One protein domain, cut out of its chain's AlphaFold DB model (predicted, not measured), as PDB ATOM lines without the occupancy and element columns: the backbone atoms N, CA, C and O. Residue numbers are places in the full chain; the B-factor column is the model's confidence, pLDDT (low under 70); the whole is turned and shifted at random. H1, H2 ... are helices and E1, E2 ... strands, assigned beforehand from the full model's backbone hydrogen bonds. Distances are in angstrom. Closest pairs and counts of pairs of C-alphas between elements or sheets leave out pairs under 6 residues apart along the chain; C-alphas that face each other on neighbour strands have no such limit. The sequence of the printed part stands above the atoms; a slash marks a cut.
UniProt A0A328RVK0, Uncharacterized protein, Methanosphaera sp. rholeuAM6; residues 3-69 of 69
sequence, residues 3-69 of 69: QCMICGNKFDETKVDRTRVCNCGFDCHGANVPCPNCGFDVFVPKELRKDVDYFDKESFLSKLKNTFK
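Overview. This is residues 3 to 69 of the 69 residues of an uncharacterized protein of Methanosphaera sp. rholeuAM6 (UniProt A0A328RVK0). With little regular structure, this is a small head of loops holding one short hairpin, E1 and E2, from which residues 53 to 69, most of them in H1, stick out as an arm. The 67 printed residues have two named strands, antiparallel, then one named helix; the class is mixed, with only 22 residues in named elements. The whole is loose, with a radius of gyration of the C-alphas of 14.6 A, and spans 50 by 23 by 16 A, the arm making the length.

Along the chain. E1 is residues 32 to 34, its first C-alpha at (127.643, 106.337, 108.710), and E2 is residues 41 to 43. H1, residues 52 to 67, is 23.9 A long and ends with C-alpha 67 at (109.177, 112.387, 83.181).

Arrangement. E1 and E2 form an antiparallel hairpin at 144 degrees, with N 42 and O 33 2.8 A apart, within hydrogen-bond range. H1 is apart from E1; 10 of its 12 O i to N i+4 pairs are within range.

Size, cuts and confidence. The C-alphas farthest apart, of Gly 8 and Lys 69, are 50.8 A apart. The printed part has no cut; residues 3 to 31 have no named element. The pLDDT is under 70 in residues 17 to 30 and 50 to 69.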
ATOM      1  N   GLN A   3     130.508  97.388 115.608       88.44
ATOM      2  CA  GLN A   3     130.886  97.763 116.970       88.44
ATOM      3  C   GLN A   3     131.210  99.256 117.028       88.44
ATOM      4  O   GLN A   3     132.015  99.759 116.248       88.44
ATOM      5  N   CYS A   4     130.593  99.967 117.970       88.19
ATOM      6  CA  CYS A   4     130.924 101.358 118.238       88.19
ATOM      7  C   CYS A   4     132.304 101.453 118.902       88.19
ATOM      8  O   CYS A   4     132.508 100.893 119.977       88.19
ATOM      9  N   MET A   5     133.222 102.217 118.308       87.62
ATOM     10  CA  MET A   5     134.564 102.443 118.865       87.62
ATOM     11  C   MET A   5     134.565 103.379 120.086       87.62
ATOM     12  O   MET A   5     135.553 103.434 120.805       87.62
ATOM     13  N   ILE A   6     133.461 104.099 120.326       88.94
ATOM     14  CA  ILE A   6     133.334 105.050 121.441       88.94
ATOM     15  C   ILE A   6     132.815 104.366 122.709       88.94
ATOM     16  O   ILE A   6     133.401 104.522 123.772       88.94
ATOM     17  N   CYS A   7     131.721 103.602 122.612       90.56
ATOM     18  CA  CYS A   7     131.095 102.959 123.778       90.56
ATOM     19  C   CYS A   7     131.214 101.427 123.798       90.56
ATOM     20  O   CYS A   7     130.716 100.788 124.720       90.56
ATOM     21  N   GLY A   8     131.806 100.814 122.770       90.44
ATOM     22  CA  GLY A   8     131.966  99.362 122.668       90.44
ATOM     23  C   GLY A   8     130.693  98.586 122.315       90.44
ATOM     24  O   GLY A   8     130.775  97.374 122.117       90.44
ATOM     25  N   ASN A   9     129.535  99.249 122.202       90.88
ATOM     26  CA  ASN A   9     128.265  98.589 121.904       90.88
ATOM     27  C   ASN A   9     128.293  97.905 120.531       90.88
ATOM     28  O   ASN A   9     128.685  98.520 119.535       90.88
ATOM     29  N   LYS A  10     127.830  96.653 120.478       90.81
ATOM     30  CA  LYS A  10     127.709  95.866 119.248       90.81
ATOM     31  C   LYS A  10     126.258  95.873 118.788       90.81
ATOM     32  O   LYS A  10     125.365  95.576 119.574       90.81
ATOM     33  N   PHE A  11     126.016  96.214 117.532       87.00
ATOM     34  CA  PHE A  11     124.671  96.321 116.977       87.00
ATOM     35  C   PHE A  11     124.633  95.900 115.508       87.00
ATOM     36  O   PHE A  11     125.661  95.754 114.849       87.00
ATOM     37  N   ASP A  12     123.432  95.655 115.008       84.12
ATOM     38  CA  ASP A  12     123.195  95.267 113.623       84.12
ATOM     39  C   ASP A  12     122.891  96.510 112.785       84.12
ATOM     40  O   ASP A  12     121.904  97.202 113.027       84.12
ATOM     41  N   GLU A  13     123.741  96.790 111.804       76.75
ATOM     42  CA  GLU A  13     123.657  97.925 110.884       76.75
ATOM     43  C   GLU A  13     122.416  97.932 109.982       76.75
ATOM     44  O   GLU A  13     122.111  98.963 109.377       76.75
ATOM     45  N   THR A  14     121.716  96.800 109.869       77.25
ATOM     46  CA  THR A  14     120.445  96.680 109.131       77.25
ATOM     47  C   THR A  14     119.241  97.070 109.985       77.25
ATOM     48  O   THR A  14     118.197  97.440 109.459       77.25
ATOM     49  N   LYS A  15     119.389  97.022 111.315       76.69
ATOM     50  CA  LYS A  15     118.330  97.338 112.287       76.69
ATOM     51  C   LYS A  15     118.426  98.758 112.830       76.69
ATOM     52  O   LYS A  15     117.573  99.170 113.613       76.69
ATOM     53  N   VAL A  16     119.476  99.490 112.458       75.38
ATOM     54  CA  VAL A  16     119.601 100.903 112.801       75.38
ATOM     55  C   VAL A  16     118.731 101.710 111.859       75.38
ATOM     56  O   VAL A  16     118.806 101.559 110.641       75.38
ATOM     57  N   ASP A  17     117.932 102.593 112.442       68.81
ATOM     58  CA  ASP A  17     117.161 103.573 111.698       68.81
ATOM     59  C   ASP A  17     118.102 104.537 110.957       68.81
ATOM     60  O   ASP A  17     118.645 105.480 111.538       68.81
ATOM     61  N   ARG A  18     118.308 104.274 109.662       65.50
ATOM     62  CA  ARG A  18     119.125 105.098 108.757       65.50
ATOM     63  C   ARG A  18     118.437 106.405 108.359       65.50
ATOM     64  O   ARG A  18     119.069 107.231 107.711       65.50
ATOM     65  N   THR A  19     117.164 106.597 108.724       60.03
ATOM     66  CA  THR A  19     116.451 107.866 108.510       60.03
ATOM     67  C   THR A  19     116.812 108.910 109.563       60.03
ATOM     68  O   THR A  19     116.597 110.104 109.350       60.03
ATOM     69  N   ARG A  20     117.422 108.491 110.683       61.62
ATOM     70  CA  ARG A  20     118.027 109.431 111.622       61.62
ATOM     71  C   ARG A  20     119.204 110.126 110.954       61.62
ATOM     72  O   ARG A  20     120.135 109.487 110.473       61.62
ATOM     73  N   VAL A  21     119.135 111.453 110.960       57.97
ATOM     74  CA  VAL A  21     120.147 112.349 110.406       57.97
ATOM     75  C   VAL A  21     121.511 112.008 111.018       57.97
ATOM     76  O   VAL A  21     121.667 112.059 112.238       57.97
ATOM     77  N   CYS A  22     122.484 111.642 110.175       65.69
ATOM     78  CA  CYS A  22     123.886 111.570 110.590       65.69
ATOM     79  C   CYS A  22     124.308 112.956 111.071       65.69
ATOM     80  O   CYS A  22     124.205 113.924 110.314       65.69
ATOM     81  N   ASN A  23     124.817 113.059 112.297       62.72
ATOM     82  CA  ASN A  23     125.305 114.325 112.853       62.72
ATOM     83  C   ASN A  23     126.786 114.569 112.540       62.72
ATOM     84  O   ASN A  23     127.413 115.467 113.097       62.72
ATOM     85  N   CYS A  24     127.328 113.823 111.583       66.88
ATOM     86  CA  CYS A  24     128.700 113.927 111.123       66.88
ATOM     87  C   CYS A  24     129.043 115.278 110.470       66.88
ATOM     88  O   CYS A  24     130.195 115.484 110.104       66.88
ATOM     89  N   GLY A  25     128.077 116.191 110.304       64.25
ATOM     90  CA  GLY A  25     128.283 117.533 109.744       64.25
ATOM     91  C   GLY A  25     128.530 117.559 108.231       64.25
ATOM     92  O   GLY A  25     128.617 118.632 107.640       64.25
ATOM     93  N   PHE A  26     128.598 116.387 107.601       59.91
ATOM     94  CA  PHE A  26     128.722 116.184 106.164       59.91
ATOM     95  C   PHE A  26     127.551 115.320 105.690       59.91
ATOM     96  O   PHE A  26     127.140 114.402 106.403       59.91
ATOM     97  N   ASP A  27     127.032 115.579 104.487       62.88
ATOM     98  CA  ASP A  27     126.053 114.694 103.850       62.88
ATOM     99  C   ASP A  27     126.744 113.378 103.462       62.88
ATOM    100  O   ASP A  27     127.286 113.210 102.373       62.88
ATOM    101  N   CYS A  28     126.823 112.456 104.421       67.56
ATOM    102  CA  CYS A  28     127.538 111.196 104.259       67.56
ATOM    103  C   CYS A  28     126.772 110.176 103.403       67.56
ATOM    104  O   CYS A  28     127.237 109.042 103.281       67.56
ATOM    105  N   HIS A  29     125.607 110.542 102.850       64.69
ATOM    106  CA  HIS A  29     124.750 109.682 102.028       64.69
ATOM    107  C   HIS A  29     124.511 108.284 102.641       64.69
ATOM    108  O   HIS A  29     124.488 107.274 101.941       64.69
ATOM    109  N   GLY A  30     124.387 108.201 103.972       65.19
ATOM    110  CA  GLY A  30     124.168 106.936 104.686       65.19
ATOM    111  C   GLY A  30     125.413 106.054 104.861       65.19
ATOM    112  O   GLY A  30     125.289 104.878 105.204       65.19
ATOM    113  N   ALA A  31     126.622 106.588 104.647       73.62
ATOM    114  CA  ALA A  31     127.881 105.879 104.901       73.62
ATOM    115  C   ALA A  31     128.150 105.624 106.396       73.62
ATOM    116  O   ALA A  31     128.876 104.685 106.740       73.62
ATOM    117  N   ASN A  32     127.564 106.452 107.261       80.62
ATOM    118  CA  ASN A  32     127.643 106.337 108.710       80.62
ATOM    119  C   ASN A  32     126.245 106.094 109.280       80.62
ATOM    120  O   ASN A  32     125.256 106.595 108.744       80.62
ATOM    121  N   VAL A  33     126.175 105.349 110.381       81.81
ATOM    122  CA  VAL A  33     124.932 105.120 111.126       81.81
ATOM    123  C   VAL A  33     125.118 105.515 112.590       81.81
ATOM    124  O   VAL A  33     126.173 105.227 113.165       81.81
ATOM    125  N   PRO A  34     124.117 106.146 113.223       83.62
ATOM    126  CA  PRO A  34     124.221 106.525 114.623       83.62
ATOM    127  C   PRO A  34     124.209 105.279 115.514       83.62
ATOM    128  O   PRO A  34     123.366 104.390 115.370       83.62
ATOM    129  N   CYS A  35     125.131 105.206 116.475       86.00
ATOM    130  CA  CYS A  35     125.128 104.139 117.468       86.00
ATOM    131  C   CYS A  35     123.837 104.215 118.305       86.00
ATOM    132  O   CYS A  35     123.583 105.252 118.918       86.00
ATOM    133  N   PRO A  36     123.064 103.123 118.443       85.00
ATOM    134  CA  PRO A  36     121.811 103.143 119.201       85.00
ATOM    135  C   PRO A  36     122.005 103.366 120.708       85.00
ATOM    136  O   PRO A  36     121.043 103.676 121.400       85.00
ATOM    137  N   ASN A  37     123.232 103.206 121.218       87.81
ATOM    138  CA  ASN A  37     123.542 103.366 122.638       87.81
ATOM    139  C   ASN A  37     124.029 104.780 122.986       87.81
ATOM    140  O   ASN A  37     123.506 105.404 123.900       87.81
ATOM    141  N   CYS A  38     125.037 105.295 122.272       86.88
ATOM    142  CA  CYS A  38     125.656 106.588 122.598       86.88
ATOM    143  C   CYS A  38     125.391 107.696 121.569       86.88
ATOM    144  O   CYS A  38     125.837 108.819 121.773       86.88
ATOM    145  N   GLY A  39     124.722 107.394 120.452       81.19
ATOM    146  CA  GLY A  39     124.393 108.366 119.404       81.19
ATOM    147  C   GLY A  39     125.551 108.776 118.491       81.19
ATOM    148  O   GLY A  39     125.303 109.451 117.500       81.19
ATOM    149  N   PHE A  40     126.790 108.359 118.773       84.62
ATOM    150  CA  PHE A  40     127.933 108.656 117.905       84.62
ATOM    151  C   PHE A  40     127.803 107.982 116.541       84.62
ATOM    152  O   PHE A  40     127.446 106.805 116.461       84.62
ATOM    153  N   ASP A  41     128.169 108.712 115.492       84.12
ATOM    154  CA  ASP A  41     128.206 108.196 114.130       84.12
ATOM    155  C   ASP A  41     129.299 107.132 113.986       84.12
ATOM    156  O   ASP A  41     130.480 107.368 114.252       84.12
ATOM    157  N   VAL A  42     128.894 105.934 113.566       85.75
ATOM    158  CA  VAL A  42     129.788 104.803 113.334       85.75
ATOM    159  C   VAL A  42     129.880 104.547 111.838       85.75
ATOM    160  O   VAL A  42     128.866 104.393 111.155       85.75
ATOM    161  N   PHE A  43     131.109 104.488 111.332       83.69
ATOM    162  CA  PHE A  43     131.379 104.203 109.930       83.69
ATOM    163  C   PHE A  43     130.957 102.781 109.566       83.69
ATOM    164  O   PHE A  43     131.445 101.821 110.162       83.69
ATOM    165  N   VAL A  44     130.098 102.638 108.554       81.69
ATOM    166  CA  VAL A  44     129.709 101.327 108.024       81.69
ATOM    167  C   VAL A  44     130.699 100.917 106.926       81.69
ATOM    168  O   VAL A  44     130.806 101.638 105.929       81.69
ATOM    169  N   PRO A  45     131.416  99.783 107.050       80.06
ATOM    170  CA  PRO A  45     132.287  99.251 105.996       80.06
ATOM    171  C   PRO A  45     131.536  99.008 104.685       80.06
ATOM    172  O   PRO A  45     130.358  98.649 104.703       80.06
ATOM    173  N   LYS A  46     132.209  99.181 103.538       75.75
ATOM    174  CA  LYS A  46     131.580  99.074 102.206       75.75
ATOM    175  C   LYS A  46     130.904  97.719 101.985       75.75
ATOM    176  O   LYS A  46     129.852  97.668 101.360       75.75
ATOM    177  N   GLU A  47     131.453  96.644 102.542       75.12
ATOM    178  CA  GLU A  47     130.932  95.279 102.407       75.12
ATOM    179  C   GLU A  47     129.570  95.088 103.094       75.12
ATOM    180  O   GLU A  47     128.810  94.194 102.718       75.12
ATOM    181  N   LEU A  48     129.259  95.931 104.088       73.62
ATOM    182  CA  LEU A  48     128.015  95.914 104.865       73.62
ATOM    183  C   LEU A  48     126.985  96.943 104.367       73.62
ATOM    184  O   LEU A  48     125.845  96.959 104.824       73.62
ATOM    185  N   ARG A  49     127.335  97.775 103.375       71.06
ATOM    186  CA  ARG A  49     126.435  98.768 102.751       71.06
ATOM    187  C   ARG A  49     125.500  98.168 101.691       71.06
ATOM    188  O   ARG A  49     125.037  98.891 100.815       71.06
ATOM    189  N   LYS A  50     125.213  96.863 101.751       58.53
ATOM    190  CA  LYS A  50     124.531  96.104 100.680       58.53
ATOM    191  C   LYS A  50     123.143  96.627 100.281       58.53
ATOM    192  O   LYS A  50     122.712  96.347  99.171       58.53
ATOM    193  N   ASP A  51     122.508  97.444 101.117       52.41
ATOM    194  CA  ASP A  51     121.176  98.006 100.840       52.41
ATOM    195  C   ASP A  51     121.187  99.479 100.396       52.41
ATOM    196  O   ASP A  51     120.127 100.044 100.131       52.41
ATOM    197  N   VAL A  52     122.355 100.127 100.289       49.91
ATOM    198  CA  VAL A  52     122.432 101.521  99.803       49.91
ATOM    199  C   VAL A  52     122.076 101.597  98.310       49.91
ATOM    200  O   VAL A  52     121.391 102.525  97.889       49.91
ATOM    201  N   ASP A  53     122.412 100.561  97.533       45.38
ATOM    202  CA  ASP A  53     122.002 100.431  96.124       45.38
ATOM    203  C   ASP A  53     120.482 100.261  95.941       45.38
ATOM    204  O   ASP A  53     119.946 100.553  94.870       45.38
ATOM    205  N   TYR A  54     119.760  99.777  96.960       45.28
ATOM    206  CA  TYR A  54     118.306  99.603  96.865       45.28
ATOM    207  C   TYR A  54     117.576 100.950  96.969       45.28
ATOM    208  O   TYR A  54     116.642 101.206  96.210       45.28
ATOM    209  N   PHE A  55     118.063 101.848  97.832       45.12
ATOM    210  CA  PHE A  55     117.526 103.206  97.983       45.12
ATOM    211  C   PHE A  55     117.763 104.073  96.735       45.12
ATOM    212  O   PHE A  55     116.888 104.844  96.335       45.12
ATOM    213  N   ASP A  56     118.918 103.922  96.079       47.78
ATOM    214  CA  ASP A  56     119.236 104.695  94.871       47.78
ATOM    215  C   ASP A  56     118.399 104.233  93.659       47.78
ATOM    216  O   ASP A  56     117.898 105.047  92.877       47.78
ATOM    217  N   LYS A  57     118.115 102.925  93.552       48.88
ATOM    218  CA  LYS A  57     117.225 102.375  92.513       48.88
ATOM    219  C   LYS A  57     115.776 102.841  92.651       48.88
ATOM    220  O   LYS A  57     115.154 103.155  91.633       48.88
ATOM    221  N   GLU A  58     115.234 102.926  93.867       51.06
ATOM    222  CA  GLU A  58     113.883 103.473  94.066       51.06
ATOM    223  C   GLU A  58     113.807 104.962  93.705       51.06
ATOM    224  O   GLU A  58     112.832 105.395  93.079       51.06
ATOM    225  N   SER A  59     114.852 105.743  94.005       55.12
ATOM    226  CA  SER A  59     114.936 107.164  93.638       55.12
ATOM    227  C   SER A  59     115.020 107.363  92.115       55.12
ATOM    228  O   SER A  59     114.350 108.238  91.556       55.12
ATOM    229  N   PHE A  60     115.764 106.504  91.410       58.47
ATOM    230  CA  PHE A  60     115.882 106.539  89.947       58.47
ATOM    231  C   PHE A  60     114.573 106.162  89.233       58.47
ATOM    232  O   PHE A  60     114.139 106.862  88.315       58.47
ATOM    233  N   LEU A  61     113.903 105.090  89.674       61.12
ATOM    234  CA  LEU A  61     112.615 104.660  89.108       61.12
ATOM    235  C   LEU A  61     111.500 105.681  89.369       61.12
ATOM    236  O   LEU A  61     110.662 105.927  88.497       61.12
ATOM    237  N   SER A  62     111.511 106.312  90.543       57.62
ATOM    238  CA  SER A  62     110.554 107.364  90.898       57.62
ATOM    239  C   SER A  62     110.745 108.625  90.050       57.62
ATOM    240  O   SER A  62     109.762 109.227  89.618       57.62
ATOM    241  N   LYS A  63     111.996 108.996  89.738       56.28
ATOM    242  CA  LYS A  63     112.301 110.114  88.828       56.28
ATOM    243  C   LYS A  63     111.854 109.830  87.391       56.28
ATOM    244  O   LYS A  63     111.252 110.705  86.778       56.28
ATOM    245  N   LEU A  64     112.057 108.613  86.884       61.38
ATOM    246  CA  LEU A  64     111.614 108.228  85.536       61.38
ATOM    247  C   LEU A  64     110.085 108.262  85.382       61.38
ATOM    248  O   LEU A  64     109.589 108.713  84.351       61.38
ATOM    249  N   LYS A  65     109.321 107.864  86.408       58.22
ATOM    250  CA  LYS A  65     107.847 107.919  86.372       58.22
ATOM    251  C   LYS A  65     107.279 109.335  86.228       58.22
ATOM    252  O   LYS A  65     106.217 109.486  85.633       58.22
ATOM    253  N   ASN A  66     107.968 110.358  86.736       56.75
ATOM    254  CA  ASN A  66     107.519 111.750  86.625       56.75
ATOM    255  C   ASN A  66     107.895 112.422  85.295       56.75
ATOM    256  O   ASN A  66     107.352 113.478  84.994       56.75
ATOM    257  N   THR A  67     108.794 111.840  84.497       56.78
ATOM    258  CA  THR A  67     109.177 112.387  83.181       56.78
ATOM    259  C   THR A  67     108.243 111.936  82.052       56.78
ATOM    260  O   THR A  67     108.183 112.589  81.017       56.78
ATOM    261  N   PHE A  68     107.485 110.855  82.249       58.81
ATOM    262  CA  PHE A  68     106.520 110.334  81.268       58.81
ATOM    263  C   PHE A  68     105.057 110.713  81.570       58.81
ATOM    264  O   PHE A  68     104.148 110.035  81.090       58.81
ATOM    265  N   LYS A  69     104.814 111.762  82.368       49.06
ATOM    266  CA  LYS A  69     103.469 112.290  82.639       49.06
ATOM    267  C   LYS A  69     103.248 113.631  81.953       49.06
ATOM    268  O   LYS A  69     104.184 114.455  81.989       49.06
TER     269      LYS A  69